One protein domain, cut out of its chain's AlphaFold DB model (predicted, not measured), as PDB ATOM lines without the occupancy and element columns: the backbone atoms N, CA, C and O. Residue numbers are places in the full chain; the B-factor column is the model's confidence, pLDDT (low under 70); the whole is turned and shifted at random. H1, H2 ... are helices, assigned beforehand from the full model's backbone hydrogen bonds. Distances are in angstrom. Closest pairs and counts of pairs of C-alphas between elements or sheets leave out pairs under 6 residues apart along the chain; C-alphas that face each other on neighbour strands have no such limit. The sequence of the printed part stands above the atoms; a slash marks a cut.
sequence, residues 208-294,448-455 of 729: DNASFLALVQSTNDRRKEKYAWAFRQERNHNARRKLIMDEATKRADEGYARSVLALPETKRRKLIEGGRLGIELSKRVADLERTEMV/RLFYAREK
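AT A GLANCE: This is residues 208 to 294 and 448 to 455 of the 729 residues of an uncharacterized protein of Pseudomicrostroma glucosiphilum (UniProt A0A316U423). The long straight helix H2 is a shaft; H1 turns off its first end at nearly a right angle, as an L, and H3, H4 and H5 make a small head round its last part. The printed part has 95 residues with five named helices, H1 to H5 in order, and no named strand: all helix. It is extended, radius of gyration of the C-alphas 23.2 A, spanning 68 by 29 by 23 A.

IN THESE COORDINATES: H2, residues 228 to 261, is 48.9 A long from first to last C-alpha. H1, residues 208 to 226, 26.7 A, begins at C-alpha 208 (-18.418, 5.643, 10.372). H3 is residues 265 to 273, 11.8 A; H4, 279 to 294, 23.1 A; H5, 448 to 455, 10.8 A, ending at C-alpha 455 (-13.690, -12.378, -31.486).

HOW THE PARTS SIT: H2 touches H4 with residues 253 to 261 alone, closest C-alphas Ala 257 and Val 285, 5.1 A. It touches H5 with residues 249 to 256 alone, closest C-alphas Ala 252 and Arg 453, 5.8 A. H1 is close to H2 but not clearly touching, about perpendicular at 85 degrees. Every O i to N i+4 pair is within hydrogen-bond range in H1, H2, H4 and H5; in H3, 4 of 5.

THE WHOLE: The farthest C-alphas, Asp 208 and Val 294, are 70.4 A apart. Residues 295 to 447 are not printed; C-alphas 294 and 448 are 28.7 A apart. The links printed whole are tight. pLDDT is under 70 at residues 276 to 277, 292 to 294 and 448 to 455.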
ATOM      1  N   ASP A 208     -18.302   4.553  11.353       93.50
ATOM      2  CA  ASP A 208     -18.418   5.643  10.372       93.50
ATOM      3  C   ASP A 208     -18.251   5.156   8.927       93.50
ATOM      4  O   ASP A 208     -18.984   5.575   8.024       93.50
ATOM      5  N   ASN A 209     -17.349   4.200   8.684       91.56
ATOM      6  CA  ASN A 209     -17.187   3.609   7.355       91.56
ATOM      7  C   ASN A 209     -18.448   2.846   6.909       91.56
ATOM      8  O   ASN A 209     -18.846   2.919   5.740       91.56
ATOM      9  N   ALA A 210     -19.111   2.131   7.820       91.81
ATOM     10  CA  ALA A 210     -20.337   1.405   7.496       91.81
ATOM     11  C   ALA A 210     -21.580   2.303   7.427       91.81
ATOM     12  O   ALA A 210     -22.415   2.095   6.539       91.81
ATOM     13  N   SER A 211     -21.687   3.323   8.284       91.44
ATOM     14  CA  SER A 211     -22.773   4.310   8.236       91.44
ATOM     15  C   SER A 211     -22.712   5.121   6.934       91.44
ATOM     16  O   SER A 211     -23.728   5.267   6.243       91.44
ATOM     17  N   PHE A 212     -21.510   5.518   6.499       92.44
ATOM     18  CA  PHE A 212     -21.281   6.137   5.195       92.44
ATOM     19  C   PHE A 212     -21.683   5.212   4.038       92.44
ATOM     20  O   PHE A 212     -22.392   5.643   3.125       92.44
ATOM     21  N   LEU A 213     -21.304   3.927   4.071       91.25
ATOM     22  CA  LEU A 213     -21.717   2.966   3.039       91.25
ATOM     23  C   LEU A 213     -23.246   2.781   2.989       91.25
ATOM     24  O   LEU A 213     -23.801   2.696   1.891       91.25
ATOM     25  N   ALA A 214     -23.940   2.789   4.131       91.31
ATOM     26  CA  ALA A 214     -25.404   2.733   4.191       91.31
ATOM     27  C   ALA A 214     -26.067   4.011   3.641       91.31
ATOM     28  O   ALA A 214     -27.070   3.943   2.918       91.31
ATOM     29  N   LEU A 215     -25.479   5.183   3.896       93.12
ATOM     30  CA  LEU A 215     -25.921   6.450   3.309       93.12
ATOM     31  C   LEU A 215     -25.687   6.485   1.787       93.12
ATOM     32  O   LEU A 215     -26.558   6.916   1.026       93.12
ATOM     33  N   VAL A 216     -24.551   5.974   1.308       94.81
ATOM     34  CA  VAL A 216     -24.254   5.843  -0.129       94.81
ATOM     35  C   VAL A 216     -25.193   4.843  -0.808       94.81
ATOM     36  O   VAL A 216     -25.627   5.094  -1.933       94.81
ATOM     37  N   GLN A 217     -25.560   3.736  -0.156       91.75
ATOM     38  CA  GLN A 217     -26.562   2.809  -0.694       91.75
ATOM     39  C   GLN A 217     -27.945   3.462  -0.757       91.75
ATOM     40  O   GLN A 217     -28.458   3.653  -1.857       91.75
ATOM     41  N   SER A 218     -28.490   3.933   0.367       94.19
ATOM     42  CA  SER A 218     -29.832   4.541   0.423       94.19
ATOM     43  C   SER A 218     -29.999   5.774  -0.482       94.19
ATOM     44  O   SER A 218     -31.049   5.952  -1.105       94.19
ATOM     45  N   THR A 219     -28.964   6.610  -0.648       96.00
ATOM     46  CA  THR A 219     -29.000   7.712  -1.631       96.00
ATOM     47  C   THR A 219     -28.935   7.224  -3.078       96.00
ATOM     48  O   THR A 219     -29.577   7.824  -3.945       96.00
ATOM     49  N   ASN A 220     -28.225   6.129  -3.363       93.38
ATOM     50  CA  ASN A 220     -28.240   5.491  -4.677       93.38
ATOM     51  C   ASN A 220     -29.547   4.737  -4.954       93.38
ATOM     52  O   ASN A 220     -30.008   4.766  -6.090       93.38
ATOM     53  N   ASP A 221     -30.196   4.142  -3.958       93.44
ATOM     54  CA  ASP A 221     -31.508   3.510  -4.109       93.44
ATOM     55  C   ASP A 221     -32.598   4.561  -4.355       93.44
ATOM     56  O   ASP A 221     -33.306   4.482  -5.358       93.44
ATOM     57  N   ARG A 222     -32.584   5.672  -3.609       94.69
ATOM     58  CA  ARG A 222     -33.414   6.856  -3.902       94.69
ATOM     59  C   ARG A 222     -33.140   7.480  -5.284       94.69
ATOM     60  O   ARG A 222     -34.008   8.152  -5.847       94.69
ATOM     61  N   ARG A 223     -31.951   7.276  -5.870       92.19
ATOM     62  CA  ARG A 223     -31.658   7.614  -7.281       92.19
ATOM     63  C   ARG A 223     -32.212   6.553  -8.247       92.19
ATOM     64  O   ARG A 223     -32.764   6.935  -9.277       92.19
ATOM     65  N   LYS A 224     -32.109   5.256  -7.926       91.38
ATOM     66  CA  LYS A 224     -32.699   4.149  -8.708       91.38
ATOM     67  C   LYS A 224     -34.219   4.271  -8.794       91.38
ATOM     68  O   LYS A 224     -34.751   4.081  -9.879       91.38
ATOM     69  N   GLU A 225     -34.891   4.650  -7.708       94.25
ATOM     70  CA  GLU A 225     -36.329   4.954  -7.655       94.25
ATOM     71  C   GLU A 225     -36.696   6.101  -8.608       94.25
ATOM     72  O   GLU A 225     -37.461   5.916  -9.555       94.25
ATOM     73  N   LYS A 226     -36.085   7.282  -8.419       95.88
ATOM     74  CA  LYS A 226     -36.342   8.483  -9.239       95.88
ATOM     75  C   LYS A 226     -36.104   8.258 -10.734       95.88
ATOM     76  O   LYS A 226     -36.798   8.844 -11.564       95.88
ATOM     77  N   TYR A 227     -35.144   7.405 -11.081       94.38
ATOM     78  CA  TYR A 227     -34.803   7.062 -12.462       94.38
ATOM     79  C   TYR A 227     -35.198   5.624 -12.841       94.38
ATOM     80  O   TYR A 227     -34.642   5.061 -13.788       94.38
ATOM     81  N   ALA A 228     -36.185   5.027 -12.159       94.50
ATOM     82  CA  ALA A 228     -36.565   3.623 -12.349       94.50
ATOM     83  C   ALA A 228     -36.975   3.306 -13.795       94.50
ATOM     84  O   ALA A 228     -36.701   2.215 -14.294       94.50
ATOM     85  N   TRP A 229     -37.568   4.272 -14.504       91.56
ATOM     86  CA  TRP A 229     -37.885   4.152 -15.929       91.56
ATOM     87  C   TRP A 229     -36.626   3.967 -16.794       91.56
ATOM     88  O   TRP A 229     -36.621   3.128 -17.696       91.56
ATOM     89  N   ALA A 230     -35.544   4.693 -16.496       92.12
ATOM     90  CA  ALA A 230     -34.290   4.642 -17.241       92.12
ATOM     91  C   ALA A 230     -33.534   3.341 -16.943       92.12
ATOM     92  O   ALA A 230     -33.112   2.657 -17.874       92.12
ATOM     93  N   PHE A 231     -33.461   2.933 -15.670       89.50
ATOM     94  CA  PHE A 231     -32.886   1.639 -15.285       89.50
ATOM     95  C   PHE A 231     -33.684   0.450 -15.851       89.50
ATOM     96  O   PHE A 231     -33.088  -0.534 -16.293       89.50
ATOM     97  N   ARG A 232     -35.022   0.540 -15.926       91.19
ATOM     98  CA  ARG A 232     -35.877  -0.473 -16.577       91.19
ATOM     99  C   ARG A 232     -35.624  -0.537 -18.088       91.19
ATOM    100  O   ARG A 232     -35.473  -1.632 -18.630       91.19
ATOM    101  N   GLN A 233     -35.521   0.607 -18.771       91.50
ATOM    102  CA  GLN A 233     -35.162   0.655 -20.196       91.50
ATOM    103  C   GLN A 233     -33.753   0.109 -20.461       91.50
ATOM    104  O   GLN A 233     -33.563  -0.633 -21.423       91.50
ATOM    105  N   GLU A 234     -32.785   0.411 -19.599       89.44
ATOM    106  CA  GLU A 234     -31.412  -0.078 -19.711       89.44
ATOM    107  C   GLU A 234     -31.312  -1.589 -19.478       89.44
ATOM    108  O   GLU A 234     -30.713  -2.291 -20.292       89.44
ATOM    109  N   ARG A 235     -31.987  -2.124 -18.451       91.31
ATOM    110  CA  ARG A 235     -32.098  -3.576 -18.230       91.31
ATOM    111  C   ARG A 235     -32.718  -4.275 -19.443       91.31
ATOM    112  O   ARG A 235     -32.201  -5.302 -19.880       91.31
ATOM    113  N   ASN A 236     -33.754  -3.685 -20.043       91.25
ATOM    114  CA  ASN A 236     -34.390  -4.209 -21.254       91.25
ATOM    115  C   ASN A 236     -33.485  -4.107 -22.499       91.25
ATOM    116  O   ASN A 236     -33.474  -5.027 -23.319       91.25
ATOM    117  N   HIS A 237     -32.702  -3.035 -22.648       87.50
ATOM    118  CA  HIS A 237     -31.710  -2.909 -23.722       87.50
ATOM    119  C   HIS A 237     -30.586  -3.941 -23.565       87.50
ATOM    120  O   HIS A 237     -30.265  -4.640 -24.523       87.50
ATOM    121  N   ASN A 238     -30.039  -4.090 -22.358       90.94
ATOM    122  CA  ASN A 238     -28.961  -5.031 -22.065       90.94
ATOM    123  C   ASN A 238     -29.426  -6.490 -22.215       90.94
ATOM    124  O   ASN A 238     -28.692  -7.301 -22.777       90.94
ATOM    125  N   ALA A 239     -30.669  -6.812 -21.835       93.81
ATOM    126  CA  ALA A 239     -31.280  -8.113 -22.114       93.81
ATOM    127  C   ALA A 239     -31.427  -8.376 -23.626       93.81
ATOM    128  O   ALA A 239     -31.007  -9.428 -24.106       93.81
ATOM    129  N   ARG A 240     -31.941  -7.408 -24.402       88.31
ATOM    130  CA  ARG A 240     -32.028  -7.514 -25.874       88.31
ATOM    131  C   ARG A 240     -30.650  -7.664 -26.522       88.31
ATOM    132  O   ARG A 240     -30.478  -8.522 -27.380       88.31
ATOM    133  N   ARG A 241     -29.658  -6.880 -26.086       85.69
ATOM    134  CA  ARG A 241     -28.266  -6.979 -26.550       85.69
ATOM    135  C   ARG A 241     -27.670  -8.348 -26.227       85.69
ATOM    136  O   ARG A 241     -27.018  -8.914 -27.098       85.69
ATOM    137  N   LYS A 242     -27.911  -8.894 -25.028       90.56
ATOM    138  CA  LYS A 242     -27.480 -10.252 -24.679       90.56
ATOM    139  C   LYS A 242     -28.121 -11.281 -25.612       90.56
ATOM    140  O   LYS A 242     -27.385 -12.032 -26.233       90.56
ATOM    141  N   LEU A 243     -29.442 -11.256 -25.794       93.19
ATOM    142  CA  LEU A 243     -30.136 -12.177 -26.707       93.19
ATOM    143  C   LEU A 243     -29.584 -12.107 -28.140       93.19
ATOM    144  O   LEU A 243     -29.334 -13.149 -28.734       93.19
ATOM    145  N   ILE A 244     -29.315 -10.907 -28.667       89.69
ATOM    146  CA  ILE A 244     -28.711 -10.722 -29.999       89.69
ATOM    147  C   ILE A 244     -27.293 -11.320 -30.068       89.69
ATOM    148  O   ILE A 244     -26.938 -11.921 -31.078       89.69
ATOM    149  N   MET A 245     -26.485 -11.199 -29.010       81.06
ATOM    150  CA  MET A 245     -25.144 -11.806 -28.955       81.06
ATOM    151  C   MET A 245     -25.209 -13.334 -28.788       81.06
ATOM    152  O   MET A 245     -24.460 -14.054 -29.449       81.06
ATOM    153  N   ASP A 246     -26.136 -13.841 -27.975       87.62
ATOM    154  CA  ASP A 246     -26.394 -15.274 -27.777       87.62
ATOM    155  C   ASP A 246     -26.949 -15.928 -29.064       87.62
ATOM    156  O   ASP A 246     -26.696 -17.099 -29.339       87.62
ATOM    157  N   GLU A 247     -27.697 -15.184 -29.884       88.69
ATOM    158  CA  GLU A 247     -28.205 -15.625 -31.188       88.69
ATOM    159  C   GLU A 247     -27.130 -15.530 -32.290       88.69
ATOM    160  O   GLU A 247     -26.982 -16.447 -33.102       88.69
ATOM    161  N   ALA A 248     -26.324 -14.462 -32.298       82.62
ATOM    162  CA  ALA A 248     -25.204 -14.297 -33.227       82.62
ATOM    163  C   ALA A 248     -24.098 -15.338 -32.997       82.62
ATOM    164  O   ALA A 248     -23.547 -15.869 -33.961       82.62
ATOM    165  N   THR A 249     -23.800 -15.679 -31.740       84.94
ATOM    166  CA  THR A 249     -22.848 -16.753 -31.408       84.94
ATOM    167  C   THR A 249     -23.371 -18.126 -31.822       84.94
ATOM    168  O   THR A 249     -22.614 -18.864 -32.446       84.94
ATOM    169  N   LYS A 250     -24.661 -18.440 -31.613       86.31
ATOM    170  CA  LYS A 250     -25.285 -19.672 -32.144       86.31
ATOM    171  C   LYS A 250     -25.184 -19.764 -33.669       86.31
ATOM    172  O   LYS A 250     -24.723 -20.784 -34.176       86.31
ATOM    173  N   ARG A 251     -25.507 -18.689 -34.402       82.81
ATOM    174  CA  ARG A 251     -25.350 -18.656 -35.872       82.81
ATOM    175  C   ARG A 251     -23.893 -18.782 -36.323       82.81
ATOM    176  O   ARG A 251     -23.635 -19.406 -37.350       82.81
ATOM    177  N   ALA A 252     -22.939 -18.225 -35.575       82.50
ATOM    178  CA  ALA A 252     -21.512 -18.388 -35.855       82.50
ATOM    179  C   ALA A 252     -21.027 -19.824 -35.578       82.50
ATOM    180  O   ALA A 252     -20.281 -20.376 -36.386       82.50
ATOM    181  N   ASP A 253     -21.482 -20.449 -34.487       84.44
ATOM    182  CA  ASP A 253     -21.232 -21.862 -34.171       84.44
ATOM    183  C   ASP A 253     -21.843 -22.792 -35.241       84.44
ATOM    184  O   ASP A 253     -21.184 -23.735 -35.669       84.44
ATOM    185  N   GLU A 254     -23.052 -22.507 -35.736       84.44
ATOM    186  CA  GLU A 254     -23.736 -23.271 -36.800       84.44
ATOM    187  C   GLU A 254     -23.087 -23.097 -38.181       84.44
ATOM    188  O   GLU A 254     -22.868 -24.079 -38.891       84.44
ATOM    189  N   GLY A 255     -22.730 -21.865 -38.560       84.25
ATOM    190  CA  GLY A 255     -21.990 -21.598 -39.796       84.25
ATOM    191  C   GLY A 255     -20.610 -22.256 -39.788       84.25
ATOM    192  O   GLY A 255     -20.195 -22.845 -40.788       84.25
ATOM    193  N   TYR A 256     -19.924 -22.232 -38.643       84.38
ATOM    194  CA  TYR A 256     -18.659 -22.939 -38.475       84.38
ATOM    195  C   TYR A 256     -18.842 -24.468 -38.502       84.38
ATOM    196  O   TYR A 256     -18.092 -25.142 -39.204       84.38
ATOM    197  N   ALA A 257     -19.864 -25.020 -37.838       86.38
ATOM    198  CA  ALA A 257     -20.174 -26.453 -37.883       86.38
ATOM    199  C   ALA A 257     -20.440 -26.946 -39.318       86.38
ATOM    200  O   ALA A 257     -19.853 -27.943 -39.736       86.38
ATOM    201  N   ARG A 258     -21.208 -26.198 -40.123       83.75
ATOM    202  CA  ARG A 258     -21.375 -26.485 -41.561       83.75
ATOM    203  C   ARG A 258     -20.062 -26.387 -42.343       83.75
ATOM    204  O   ARG A 258     -19.797 -27.226 -43.198       83.75
ATOM    205  N   SER A 259     -19.196 -25.420 -42.026       83.38
ATOM    206  CA  SER A 259     -17.864 -25.333 -42.650       83.38
ATOM    207  C   SER A 259     -16.942 -26.509 -42.287       83.38
ATOM    208  O   SER A 259     -16.085 -26.870 -43.087       83.38
ATOM    209  N   VAL A 260     -17.148 -27.140 -41.124       84.00
ATOM    210  CA  VAL A 260     -16.467 -28.375 -40.702       84.00
ATOM    211  C   VAL A 260     -17.046 -29.604 -41.414       84.00
ATOM    212  O   VAL A 260     -16.277 -30.474 -41.820       84.00
ATOM    213  N   LEU A 261     -18.364 -29.667 -41.637       84.38
ATOM    214  CA  LEU A 261     -18.978 -30.716 -42.465       84.38
ATOM    215  C   LEU A 261     -18.472 -30.668 -43.915       84.38
ATOM    216  O   LEU A 261     -18.157 -31.716 -44.478       84.38
ATOM    217  N   ALA A 262     -18.272 -29.470 -44.469       83.81
ATOM    218  CA  ALA A 262     -17.693 -29.265 -45.799       83.81
ATOM    219  C   ALA A 262     -16.196 -29.646 -45.930       83.81
ATOM    220  O   ALA A 262     -15.647 -29.593 -47.032       83.81
ATOM    221  N   LEU A 263     -15.507 -30.024 -44.843       84.62
ATOM    222  CA  LEU A 263     -14.134 -30.536 -44.917       84.62
ATOM    223  C   LEU A 263     -14.107 -32.023 -45.320       84.62
ATOM    224  O   LEU A 263     -14.940 -32.795 -44.845       84.62
ATOM    225  N   PRO A 264     -13.084 -32.464 -46.087       85.75
ATOM    226  CA  PRO A 264     -12.832 -33.881 -46.333       85.75
ATOM    227  C   PRO A 264     -12.781 -34.682 -45.033       85.75
ATOM    228  O   PRO A 264     -12.177 -34.248 -44.047       85.75
ATOM    229  N   GLU A 265     -13.370 -35.875 -45.043       82.25
ATOM    230  CA  GLU A 265     -13.637 -36.651 -43.829       82.25
ATOM    231  C   GLU A 265     -12.374 -36.940 -42.994       82.25
ATOM    232  O   GLU A 265     -12.389 -36.830 -41.769       82.25
ATOM    233  N   THR A 266     -11.235 -37.187 -43.646       83.75
ATOM    234  CA  THR A 266      -9.928 -37.394 -42.990       83.75
ATOM    235  C   THR A 266      -9.398 -36.163 -42.247       83.75
ATOM    236  O   THR A 266      -8.598 -36.304 -41.321       83.75
ATOM    237  N   LYS A 267      -9.833 -34.953 -42.625       82.00
ATOM    238  CA  LYS A 267      -9.594 -33.710 -41.872       82.00
ATOM    239  C   LYS A 267     -10.660 -33.513 -40.795       82.00
ATOM    240  O   LYS A 267     -10.310 -33.106 -39.690       82.00
ATOM    241  N   ARG A 268     -11.927 -33.834 -41.089       80.94
ATOM    242  CA  ARG A 268     -13.052 -33.713 -40.148       80.94
ATOM    243  C   ARG A 268     -12.856 -34.595 -38.909       80.94
ATOM    244  O   ARG A 268     -12.870 -34.068 -37.799       80.94
ATOM    245  N   ARG A 269     -12.579 -35.893 -39.092       78.94
ATOM    246  CA  ARG A 269     -12.321 -36.856 -38.003       78.94
ATOM    247  C   ARG A 269     -11.176 -36.388 -37.098       78.94
ATOM    248  O   ARG A 269     -11.396 -36.211 -35.907       78.94
ATOM    249  N   LYS A 270     -10.029 -35.992 -37.666       82.94
ATOM    250  CA  LYS A 270      -8.888 -35.417 -36.914       82.94
ATOM    251  C   LYS A 270      -9.226 -34.153 -36.109       82.94
ATOM    252  O   LYS A 270      -8.563 -33.881 -35.111       82.94
ATOM    253  N   LEU A 271     -10.219 -33.367 -36.531       75.50
ATOM    254  CA  LEU A 271     -10.660 -32.163 -35.817       75.50
ATOM    255  C   LEU A 271     -11.594 -32.489 -34.635       75.50
ATOM    256  O   LEU A 271     -11.581 -31.768 -33.636       75.50
ATOM    257  N   ILE A 272     -12.367 -33.575 -34.749       76.06
ATOM    258  CA  ILE A 272     -13.257 -34.112 -33.709       76.06
ATOM    259  C   ILE A 272     -12.441 -34.916 -32.681       76.06
ATOM    260  O   ILE A 272     -12.433 -34.580 -31.501       76.06
ATOM    261  N   GLU A 273     -11.708 -35.933 -33.141       76.06
ATOM    262  CA  GLU A 273     -10.878 -36.839 -32.328       76.06
ATOM    263  C   GLU A 273      -9.743 -36.093 -31.613       76.06
ATOM    264  O   GLU A 273      -9.442 -36.369 -30.456       76.06
ATOM    265  N   GLY A 274      -9.141 -35.097 -32.272       75.06
ATOM    266  CA  GLY A 274      -8.073 -34.270 -31.706       75.06
ATOM    267  C   GLY A 274      -8.536 -33.209 -30.699       75.06
ATOM    268  O   GLY A 274      -7.769 -32.288 -30.423       75.06
ATOM    269  N   GLY A 275      -9.787 -33.251 -30.224       70.81
ATOM    270  CA  GLY A 275     -10.331 -32.357 -29.187       70.81
ATOM    271  C   GLY A 275     -10.461 -30.872 -29.565       70.81
ATOM    272  O   GLY A 275     -10.956 -30.073 -28.772       70.81
ATOM    273  N   ARG A 276     -10.044 -30.477 -30.776       69.69
ATOM    274  CA  ARG A 276     -10.045 -29.078 -31.252       69.69
ATOM    275  C   ARG A 276     -11.456 -28.518 -31.451       69.69
ATOM    276  O   ARG A 276     -11.654 -27.305 -31.400       69.69
ATOM    277  N   LEU A 277     -12.440 -29.393 -31.648       69.69
ATOM    278  CA  LEU A 277     -13.860 -29.060 -31.604       69.69
ATOM    279  C   LEU A 277     -14.406 -29.331 -30.197       69.69
ATOM    280  O   LEU A 277     -14.644 -30.475 -29.824       69.69
ATOM    281  N   GLY A 278     -14.631 -28.261 -29.428       74.50
ATOM    282  CA  GLY A 278     -15.240 -28.360 -28.098       74.50
ATOM    283  C   GLY A 278     -16.615 -29.044 -28.122       74.50
ATOM    284  O   GLY A 278     -17.340 -28.953 -29.111       74.50
ATOM    285  N   ILE A 279     -16.976 -29.693 -27.013       76.31
ATOM    286  CA  ILE A 279     -18.056 -30.698 -26.899       76.31
ATOM    287  C   ILE A 279     -19.413 -30.247 -27.482       76.31
ATOM    288  O   ILE A 279     -20.054 -30.998 -28.209       76.31
ATOM    289  N   GLU A 280     -19.851 -29.011 -27.225       77.19
ATOM    290  CA  GLU A 280     -21.123 -28.493 -27.772       77.19
ATOM    291  C   GLU A 280     -21.105 -28.290 -29.295       77.19
ATOM    292  O   GLU A 280     -22.149 -28.272 -29.947       77.19
ATOM    293  N   LEU A 281     -19.914 -28.157 -29.875       78.88
ATOM    294  CA  LEU A 281     -19.706 -27.965 -31.302       78.88
ATOM    295  C   LEU A 281     -19.644 -29.296 -32.048       78.88
ATOM    296  O   LEU A 281     -20.218 -29.401 -33.126       78.88
ATOM    297  N   SER A 282     -18.998 -30.317 -31.476       81.19
ATOM    298  CA  SER A 282     -18.988 -31.667 -32.054       81.19
ATOM    299  C   SER A 282     -20.376 -32.315 -32.009       81.19
ATOM    300  O   SER A 282     -20.775 -32.921 -33.002       81.19
ATOM    301  N   LYS A 283     -21.164 -32.079 -30.944       84.50
ATOM    302  CA  LYS A 283     -22.612 -32.373 -30.922       84.50
ATOM    303  C   LYS A 283     -23.337 -31.701 -32.095       84.50
ATOM    304  O   LYS A 283     -23.889 -32.398 -32.936       84.50
ATOM    305  N   ARG A 284     -23.238 -30.367 -32.220       82.31
ATOM    306  CA  ARG A 284     -23.870 -29.591 -33.311       82.31
ATOM    307  C   ARG A 284     -23.481 -30.071 -34.714       82.31
ATOM    308  O   ARG A 284     -24.333 -30.082 -35.593       82.31
ATOM    309  N   VAL A 285     -22.221 -30.458 -34.928       83.50
ATOM    310  CA  VAL A 285     -21.746 -31.049 -36.194       83.50
ATOM    311  C   VAL A 285     -22.457 -32.379 -36.468       83.50
ATOM    312  O   VAL A 285     -23.005 -32.546 -37.552       83.50
ATOM    313  N   ALA A 286     -22.518 -33.283 -35.485       83.88
ATOM    314  CA  ALA A 286     -23.194 -34.575 -35.630       83.88
ATOM    315  C   ALA A 286     -24.725 -34.450 -35.775       83.88
ATOM    316  O   ALA A 286     -25.340 -35.215 -36.514       83.88
ATOM    317  N   ASP A 287     -25.351 -33.486 -35.097       84.38
ATOM    318  CA  ASP A 287     -26.788 -33.221 -35.220       84.38
ATOM    319  C   ASP A 287     -27.131 -32.670 -36.616       84.38
ATOM    320  O   ASP A 287     -28.091 -33.127 -37.238       84.38
ATOM    321  N   LEU A 288     -26.311 -31.753 -37.151       81.56
ATOM    322  CA  LEU A 288     -26.440 -31.261 -38.528       81.56
ATOM    323  C   LEU A 288     -26.233 -32.384 -39.557       81.56
ATOM    324  O   LEU A 288     -27.037 -32.509 -40.478       81.56
ATOM    325  N   GLU A 289     -25.226 -33.239 -39.364       82.25
ATOM    326  CA  GLU A 289     -24.952 -34.395 -40.231       82.25
ATOM    327  C   GLU A 289     -26.144 -35.365 -40.302       82.25
ATOM    328  O   GLU A 289     -26.530 -35.789 -41.392       82.25
ATOM    329  N   ARG A 290     -26.816 -35.636 -39.172       84.56
ATOM    330  CA  ARG A 290     -28.082 -36.396 -39.174       84.56
ATOM    331  C   ARG A 290     -29.177 -35.694 -39.982       84.56
ATOM    332  O   ARG A 290     -29.887 -36.366 -40.726       84.56
ATOM    333  N   THR A 291     -29.321 -34.370 -39.870       76.81
ATOM    334  CA  THR A 291     -30.343 -33.638 -40.648       76.81
ATOM    335  C   THR A 291     -30.049 -33.586 -42.148       76.81
ATOM    336  O   THR A 291     -30.988 -33.610 -42.938       76.81
ATOM    337  N   GLU A 292     -28.777 -33.564 -42.556       68.75
ATOM    338  CA  GLU A 292     -28.398 -33.603 -43.974       68.75
ATOM    339  C   GLU A 292     -28.628 -35.001 -44.577       68.75
ATOM    340  O   GLU A 292     -29.159 -35.094 -45.682       68.75
ATOM    341  N   MET A 293     -28.366 -36.087 -43.833       61.47
ATOM    342  CA  MET A 293     -28.709 -37.449 -44.281       61.47
ATOM    343  C   MET A 293     -30.222 -37.651 -44.476       61.47
ATOM    344  O   MET A 293     -30.632 -38.196 -45.497       61.47
ATOM    345  N   VAL A 294     -31.062 -37.144 -43.563       63.31
ATOM    346  CA  VAL A 294     -32.537 -37.241 -43.671       63.31
ATOM    347  C   VAL A 294     -33.098 -36.490 -44.891       63.31
ATOM    348  O   VAL A 294     -34.155 -36.852 -45.404       63.31
ATOM    349  N   ARG A 448     -11.868 -18.206 -41.398       67.25
ATOM    350  CA  ARG A 448     -12.497 -16.877 -41.274       67.25
ATOM    351  C   ARG A 448     -13.651 -16.891 -40.269       67.25
ATOM    352  O   ARG A 448     -13.751 -15.987 -39.437       67.25
ATOM    353  N   LEU A 449     -14.492 -17.927 -40.313       65.94
ATOM    354  CA  LEU A 449     -15.597 -18.107 -39.368       65.94
ATOM    355  C   LEU A 449     -15.100 -18.431 -37.953       65.94
ATOM    356  O   LEU A 449     -15.644 -17.885 -36.994       65.94
ATOM    357  N   PHE A 450     -14.039 -19.235 -37.809       68.06
ATOM    358  CA  PHE A 450     -13.400 -19.515 -36.518       68.06
ATOM    359  C   PHE A 450     -12.920 -18.230 -35.828       68.06
ATOM    360  O   PHE A 450     -13.267 -17.979 -34.675       68.06
ATOM    361  N   TYR A 451     -12.185 -17.380 -36.549       63.78
ATOM    362  CA  TYR A 451     -11.633 -16.142 -35.995       63.78
ATOM    363  C   TYR A 451     -12.720 -15.100 -35.667       63.78
ATOM    364  O   TYR A 451     -12.660 -14.427 -34.635       63.78
ATOM    365  N   ALA A 452     -13.764 -14.996 -36.499       63.44
ATOM    366  CA  ALA A 452     -14.924 -14.145 -36.214       63.44
ATOM    367  C   ALA A 452     -15.676 -14.603 -34.950       63.44
ATOM    368  O   ALA A 452     -16.001 -13.794 -34.080       63.44
ATOM    369  N   ARG A 453     -15.898 -15.915 -34.819       64.75
ATOM    370  CA  ARG A 453     -16.495 -16.575 -33.650       64.75
ATOM    371  C   ARG A 453     -15.678 -16.350 -32.375       64.75
ATOM    372  O   ARG A 453     -16.252 -16.064 -31.327       64.75
ATOM    373  N   GLU A 454     -14.357 -16.459 -32.449       65.69
ATOM    374  CA  GLU A 454     -13.457 -16.234 -31.313       65.69
ATOM    375  C   GLU A 454     -13.491 -14.769 -30.843       65.69
ATOM    376  O   GLU A 454     -13.656 -14.507 -29.649       65.69
ATOM    377  N   LYS A 455     -13.490 -13.809 -31.782       60.88
ATOM    378  CA  LYS A 455     -13.690 -12.378 -31.486       60.88
ATOM    379  C   LYS A 455     -15.080 -12.047 -30.920       60.88
ATOM    380  O   LYS A 455     -15.190 -11.112 -30.128       60.88
TER     381      LYS A 455